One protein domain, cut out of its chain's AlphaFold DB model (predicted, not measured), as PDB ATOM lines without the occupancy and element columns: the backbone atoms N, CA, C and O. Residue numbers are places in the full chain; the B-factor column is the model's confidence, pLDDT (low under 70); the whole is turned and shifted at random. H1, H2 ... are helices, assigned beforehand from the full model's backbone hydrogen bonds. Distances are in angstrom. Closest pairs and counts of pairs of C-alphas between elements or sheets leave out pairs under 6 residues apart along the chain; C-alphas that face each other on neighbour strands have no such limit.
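AT A GLANCE: This is residues 112 to 158 of the 280 residues of an uncharacterized protein of Aureobasidium pullulans (UniProt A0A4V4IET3). Three helices follow one another end to end as an open, lopsided U: H2 makes the base, H1 rises at its first end, and H3 slopes up and outward at its other end, with corners at both joins and no core. The arms H1 and H3 lie far from each other, and H2 and H3 together make most of the length. The printed part has 47 residues with three named helices, in the order H1, H2, H3, and no named strand, and its class is all helix. It is extended, with a radius of gyration of the C-alphas of 15.6 A, and flat, spanning 45 by 24 by 11 A.

HOW THE PARTS SIT: H1, residues 112 to 122, and H2, residues 124 to 140, are close but not clearly touching. Their closest C-alphas, those of Ser 120 and Tyr 127, are 5.8 A apart. Their lines are only just about perpendicular, at 72 degrees. H2 and H3, residues 143 to 157, are also close but not clearly touching, and their closest C-alphas, those of Cys 138 and Phe 144, are 6.5 A apart. They run the same way at a steep tilt of 64 degrees. H1 and H3 are apart. In H1, H2 and H3, every O i to N i+4 pair is within hydrogen-bond range.

IN THESE COORDINATES: H1 begins at C-alpha 112, (-33.432, -49.097, -0.943), and measures 15.5 A from first to last C-alpha. H2 has 17 residues and is the longest helix, 24.4 A from C-alpha 124, (-33.708, -52.965, -18.095), to C-alpha 140. H3 has 15 residues, measures 21.0 A and ends at C-alpha 157, (-10.197, -20.050, -9.714).

THE WHOLE: The two C-alphas farthest apart, those of Lys 122 and Ser 157, are 45.0 A apart. The links H1 to H2 and H2 to H3 are tight, with 1 and 2 residues. Residues 145 to 158, of which 145 to 157 belong to H3, stand free. The printed part has no cut, its mean pLDDT is 91.6, and no printed residue is under 70.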
ATOM      1  N   ARG A 112     -32.895 -50.002   0.084       86.69
ATOM      2  CA  ARG A 112     -33.432 -49.097  -0.943       86.69
ATOM      3  C   ARG A 112     -32.608 -49.172  -2.231       86.69
ATOM      4  O   ARG A 112     -33.186 -49.214  -3.318       86.69
ATOM      5  N   TYR A 113     -31.281 -49.180  -2.115       80.56
ATOM      6  CA  TYR A 113     -30.387 -49.299  -3.264       80.56
ATOM      7  C   TYR A 113     -30.545 -50.650  -3.971       80.56
ATOM      8  O   TYR A 113     -30.730 -50.685  -5.186       80.56
ATOM      9  N   GLU A 114     -30.545 -51.753  -3.220       85.06
ATOM     10  CA  GLU A 114     -30.733 -53.100  -3.766       85.06
ATOM     11  C   GLU A 114     -32.076 -53.259  -4.467       85.06
ATOM     12  O   GLU A 114     -32.124 -53.772  -5.584       85.06
ATOM     13  N   TYR A 115     -33.157 -52.768  -3.860       86.94
ATOM     14  CA  TYR A 115     -34.482 -52.791  -4.468       86.94
ATOM     15  C   TYR A 115     -34.503 -52.021  -5.795       86.94
ATOM     16  O   TYR A 115     -34.977 -52.534  -6.809       86.94
ATOM     17  N   GLY A 116     -33.920 -50.815  -5.822       88.75
ATOM     18  CA  GLY A 116     -33.772 -50.028  -7.048       88.75
ATOM     19  C   GLY A 116     -32.940 -50.747  -8.115       88.75
ATOM     20  O   GLY A 116     -33.320 -50.775  -9.287       88.75
ATOM     21  N   ARG A 117     -31.843 -51.399  -7.708       86.56
ATOM     22  CA  ARG A 117     -30.990 -52.203  -8.593       86.56
ATOM     23  C   ARG A 117     -31.762 -53.386  -9.176       86.56
ATOM     24  O   ARG A 117     -31.768 -53.554 -10.392       86.56
ATOM     25  N   GLN A 118     -32.454 -54.168  -8.351       92.00
ATOM     26  CA  GLN A 118     -33.266 -55.302  -8.803       92.00
ATOM     27  C   GLN A 118     -34.370 -54.861  -9.765       92.00
ATOM     28  O   GLN A 118     -34.571 -55.495 -10.800       92.00
ATOM     29  N   TRP A 119     -35.051 -53.753  -9.463       93.88
ATOM     30  CA  TRP A 119     -36.061 -53.188 -10.351       93.88
ATOM     31  C   TRP A 119     -35.469 -52.796 -11.710       93.88
ATOM     32  O   TRP A 119     -36.047 -53.144 -12.737       93.88
ATOM     33  N   SER A 120     -34.299 -52.143 -11.722       91.25
ATOM     34  CA  SER A 120     -33.606 -51.751 -12.958       91.25
ATOM     35  C   SER A 120     -33.136 -52.947 -13.787       91.25
ATOM     36  O   SER A 120     -33.157 -52.877 -15.008       91.25
ATOM     37  N   LEU A 121     -32.760 -54.058 -13.146       92.00
ATOM     38  CA  LEU A 121     -32.367 -55.284 -13.843       92.00
ATOM     39  C   LEU A 121     -33.582 -55.972 -14.471       92.00
ATOM     40  O   LEU A 121     -33.526 -56.358 -15.633       92.00
ATOM     41  N   LYS A 122     -34.692 -56.071 -13.728       95.56
ATOM     42  CA  LYS A 122     -35.950 -56.647 -14.234       95.56
ATOM     43  C   LYS A 122     -36.587 -55.797 -15.339       95.56
ATOM     44  O   LYS A 122     -37.203 -56.346 -16.238       95.56
ATOM     45  N   ASN A 123     -36.434 -54.473 -15.278       95.31
ATOM     46  CA  ASN A 123     -37.023 -53.514 -16.220       95.31
ATOM     47  C   ASN A 123     -35.935 -52.786 -17.022       95.31
ATOM     48  O   ASN A 123     -35.975 -51.562 -17.162       95.31
ATOM     49  N   ARG A 124     -34.929 -53.528 -17.502       93.31
ATOM     50  CA  ARG A 124     -33.708 -52.965 -18.095       93.31
ATOM     51  C   ARG A 124     -33.986 -51.986 -19.229       93.31
ATOM     52  O   ARG A 124     -33.418 -50.900 -19.244       93.31
ATOM     53  N   GLU A 125     -34.862 -52.355 -20.152       95.00
ATOM     54  CA  GLU A 125     -35.181 -51.534 -21.320       95.00
ATOM     55  C   GLU A 125     -35.873 -50.223 -20.929       95.00
ATOM     56  O   GLU A 125     -35.383 -49.144 -21.257       95.00
ATOM     57  N   LEU A 126     -36.928 -50.304 -20.115       95.38
ATOM     58  CA  LEU A 126     -37.626 -49.130 -19.588       95.38
ATOM     59  C   LEU A 126     -36.692 -48.218 -18.776       95.38
ATOM     60  O   LEU A 126     -36.798 -46.993 -18.824       95.38
ATOM     61  N   TYR A 127     -35.769 -48.798 -18.007       92.69
ATOM     62  CA  TYR A 127     -34.773 -48.038 -17.258       92.69
ATOM     63  C   TYR A 127     -33.824 -47.267 -18.186       92.69
ATOM     64  O   TYR A 127     -33.555 -46.090 -17.942       92.69
ATOM     65  N   LEU A 128     -33.353 -47.898 -19.267       94.62
ATOM     66  CA  LEU A 128     -32.499 -47.250 -20.263       94.62
ATOM     67  C   LEU A 128     -33.238 -46.130 -21.006       94.62
ATOM     68  O   LEU A 128     -32.673 -45.045 -21.148       94.62
ATOM     69  N   GLN A 129     -34.498 -46.350 -21.394       96.50
ATOM     70  CA  GLN A 129     -35.353 -45.325 -22.007       96.50
ATOM     71  C   GLN A 129     -35.497 -44.104 -21.092       96.50
ATOM     72  O   GLN A 129     -35.168 -42.988 -21.489       96.50
ATOM     73  N   LYS A 130     -35.857 -44.315 -19.819       95.12
ATOM     74  CA  LYS A 130     -35.968 -43.228 -18.832       95.12
ATOM     75  C   LYS A 130     -34.659 -42.469 -18.626       95.12
ATOM     76  O   LYS A 130     -34.675 -41.254 -18.436       95.12
ATOM     77  N   ILE A 131     -33.517 -43.160 -18.649       93.62
ATOM     78  CA  ILE A 131     -32.207 -42.499 -18.580       93.62
ATOM     79  C   ILE A 131     -31.958 -41.647 -19.823       93.62
ATOM     80  O   ILE A 131     -31.454 -40.533 -19.685       93.62
ATOM     81  N   ALA A 132     -32.280 -42.148 -21.015       95.12
ATOM     82  CA  ALA A 132     -32.107 -41.407 -22.261       95.12
ATOM     83  C   ALA A 132     -32.989 -40.149 -22.290       95.12
ATOM     84  O   ALA A 132     -32.481 -39.057 -22.537       95.12
ATOM     85  N   GLU A 133     -34.266 -40.274 -21.923       96.25
ATOM     86  CA  GLU A 133     -35.195 -39.145 -21.786       96.25
ATOM     87  C   GLU A 133     -34.689 -38.107 -20.781       96.25
ATOM     88  O   GLU A 133     -34.686 -36.906 -21.058       96.25
ATOM     89  N   TYR A 134     -34.215 -38.555 -19.615       92.81
ATOM     90  CA  TYR A 134     -33.651 -37.662 -18.608       92.81
ATOM     91  C   TYR A 134     -32.404 -36.936 -19.126       92.81
ATOM     92  O   TYR A 134     -32.269 -35.730 -18.918       92.81
ATOM     93  N   ARG A 135     -31.508 -37.638 -19.833       92.06
ATOM     94  CA  ARG A 135     -30.323 -37.029 -20.459       92.06
ATOM     95  C   ARG A 135     -30.716 -35.980 -21.493       92.06
ATOM     96  O   ARG A 135     -30.163 -34.884 -21.449       92.06
ATOM     97  N   LEU A 136     -31.689 -36.279 -22.355       93.75
ATOM     98  CA  LEU A 136     -32.206 -35.335 -23.344       93.75
ATOM     99  C   LEU A 136     -32.808 -34.104 -22.662       93.75
ATOM    100  O   LEU A 136     -32.446 -32.979 -22.987       93.75
ATOM    101  N   LYS A 137     -33.648 -34.301 -21.639       94.38
ATOM    102  CA  LYS A 137     -34.213 -33.208 -20.840       94.38
ATOM    103  C   LYS A 137     -33.118 -32.341 -20.213       94.38
ATOM    104  O   LYS A 137     -33.209 -31.118 -20.247       94.38
ATOM    105  N   CYS A 138     -32.080 -32.954 -19.646       90.31
ATOM    106  CA  CYS A 138     -30.951 -32.223 -19.080       90.31
ATOM    107  C   CYS A 138     -30.154 -31.446 -20.134       90.31
ATOM    108  O   CYS A 138     -29.738 -30.324 -19.846       90.31
ATOM    109  N   SER A 139     -29.966 -32.018 -21.325       91.25
ATOM    110  CA  SER A 139     -29.317 -31.358 -22.464       91.25
ATOM    111  C   SER A 139     -30.133 -30.162 -22.947       91.25
ATOM    112  O   SER A 139     -29.602 -29.065 -23.049       91.25
ATOM    113  N   ASN A 140     -31.444 -30.336 -23.137       92.44
ATOM    114  CA  ASN A 140     -32.354 -29.276 -23.577       92.44
ATOM    115  C   ASN A 140     -32.406 -28.115 -22.581       92.44
ATOM    116  O   ASN A 140     -32.501 -26.956 -22.964       92.44
ATOM    117  N   LEU A 141     -32.316 -28.418 -21.284       93.44
ATOM    118  CA  LEU A 141     -32.230 -27.402 -20.241       93.44
ATOM    119  C   LEU A 141     -30.826 -26.791 -20.107       93.44
ATOM    120  O   LEU A 141     -30.655 -25.929 -19.245       93.44
ATOM    121  N   GLY A 142     -29.822 -27.243 -20.866       92.19
ATOM    122  CA  GLY A 142     -28.421 -26.817 -20.756       92.19
ATOM    123  C   GLY A 142     -27.791 -27.126 -19.393       92.19
ATOM    124  O   GLY A 142     -26.845 -26.464 -18.967       92.19
ATOM    125  N   LEU A 143     -28.343 -28.090 -18.642       91.25
ATOM    126  CA  LEU A 143     -27.895 -28.386 -17.278       91.25
ATOM    127  C   LEU A 143     -26.467 -28.931 -17.257       91.25
ATOM    128  O   LEU A 143     -25.702 -28.590 -16.356       91.25
ATOM    129  N   PHE A 144     -26.107 -29.758 -18.241       87.44
ATOM    130  CA  PHE A 144     -24.763 -30.323 -18.339       87.44
ATOM    131  C   PHE A 144     -23.720 -29.254 -18.675       87.44
ATOM    132  O   PHE A 144     -22.645 -29.243 -18.073       87.44
ATOM    133  N   ASP A 145     -24.057 -28.317 -19.561       89.94
ATOM    134  CA  ASP A 145     -23.161 -27.230 -19.956       89.94
ATOM    135  C   ASP A 145     -22.950 -26.243 -18.815       89.94
ATOM    136  O   ASP A 145     -21.806 -25.927 -18.493       89.94
ATOM    137  N   ARG A 146     -24.027 -25.840 -18.122       91.38
ATOM    138  CA  ARG A 146     -23.930 -25.000 -16.916       91.38
ATOM    139  C   ARG A 146     -23.103 -25.670 -15.824       91.38
ATOM    140  O   ARG A 146     -22.217 -25.042 -15.252       91.38
ATOM    141  N   TYR A 147     -23.351 -26.953 -15.563       90.00
ATOM    142  CA  TYR A 147     -22.567 -27.724 -14.597       90.00
ATOM    143  C   TYR A 147     -21.084 -27.789 -14.992       90.00
ATOM    144  O   TYR A 147     -20.204 -27.561 -14.162       90.00
ATOM    145  N   SER A 148     -20.796 -28.068 -16.264       90.19
ATOM    146  CA  SER A 148     -19.429 -28.170 -16.779       90.19
ATOM    147  C   SER A 148     -18.717 -26.817 -16.798       90.19
ATOM    148  O   SER A 148     -17.523 -26.756 -16.516       90.19
ATOM    149  N   ALA A 149     -19.425 -25.724 -17.092       92.12
ATOM    150  CA  ALA A 149     -18.915 -24.359 -17.002       92.12
ATOM    151  C   ALA A 149     -18.557 -23.996 -15.555       92.12
ATOM    152  O   ALA A 149     -17.400 -23.680 -15.301       92.12
ATOM    153  N   ALA A 150     -19.477 -24.179 -14.603       93.00
ATOM    154  CA  ALA A 150     -19.220 -23.924 -13.182       93.00
ATOM    155  C   ALA A 150     -18.064 -24.784 -12.635       93.00
ATOM    156  O   ALA A 150     -17.231 -24.324 -11.855       93.00
ATOM    157  N   LYS A 151     -17.964 -26.044 -13.079       90.94
ATOM    158  CA  LYS A 151     -16.846 -26.923 -12.718       90.94
ATOM    159  C   LYS A 151     -15.514 -26.430 -13.294       90.94
ATOM    160  O   LYS A 151     -14.504 -26.497 -12.596       90.94
ATOM    161  N   ARG A 152     -15.492 -25.963 -14.549       90.81
ATOM    162  CA  ARG A 152     -14.298 -25.375 -15.187       90.81
ATOM    163  C   ARG A 152     -13.877 -24.085 -14.495       90.81
ATOM    164  O   ARG A 152     -12.701 -23.923 -14.199       90.81
ATOM    165  N   GLU A 153     -14.831 -23.215 -14.196       93.06
ATOM    166  CA  GLU A 153     -14.601 -21.978 -13.456       93.06
ATOM    167  C   GLU A 153     -13.974 -22.270 -12.093       93.06
ATOM    168  O   GLU A 153     -12.888 -21.770 -11.811       93.06
ATOM    169  N   LYS A 154     -14.563 -23.189 -11.313       90.50
ATOM    170  CA  LYS A 154     -13.991 -23.633 -10.035       90.50
ATOM    171  C   LYS A 154     -12.583 -24.212 -10.192       90.50
ATOM    172  O   LYS A 154     -11.715 -23.941  -9.375       90.50
ATOM    173  N   TYR A 155     -12.328 -25.006 -11.233       89.25
ATOM    174  CA  TYR A 155     -10.987 -25.536 -11.508       89.25
ATOM    175  C   TYR A 155      -9.960 -24.438 -11.813       89.25
ATOM    176  O   TYR A 155      -8.782 -24.590 -11.487       89.25
ATOM    177  N   ASN A 156     -10.387 -23.348 -12.446       88.56
ATOM    178  CA  ASN A 156      -9.507 -22.248 -12.814       88.56
ATOM    179  C   ASN A 156      -9.257 -21.287 -11.645       88.56
ATOM    180  O   ASN A 156      -8.122 -20.837 -11.487       88.56
ATOM    181  N   SER A 157     -10.276 -21.003 -10.828       91.00
ATOM    182  CA  SER A 157     -10.197 -20.050  -9.714       91.00
ATOM    183  C   SER A 157      -9.641 -20.658  -8.422       91.00
ATOM    184  O   SER A 157      -8.845 -20.020  -7.736       91.00
ATOM    185  N   ASP A 158     -10.005 -21.900  -8.093       90.94
ATOM    186  CA  ASP A 158      -9.640 -22.551  -6.832       90.94
ATOM    187  C   ASP A 158      -8.410 -23.460  -7.012       90.94
ATOM    188  O   ASP A 158      -8.473 -24.586  -7.526       90.94
TER     189      ASP A 158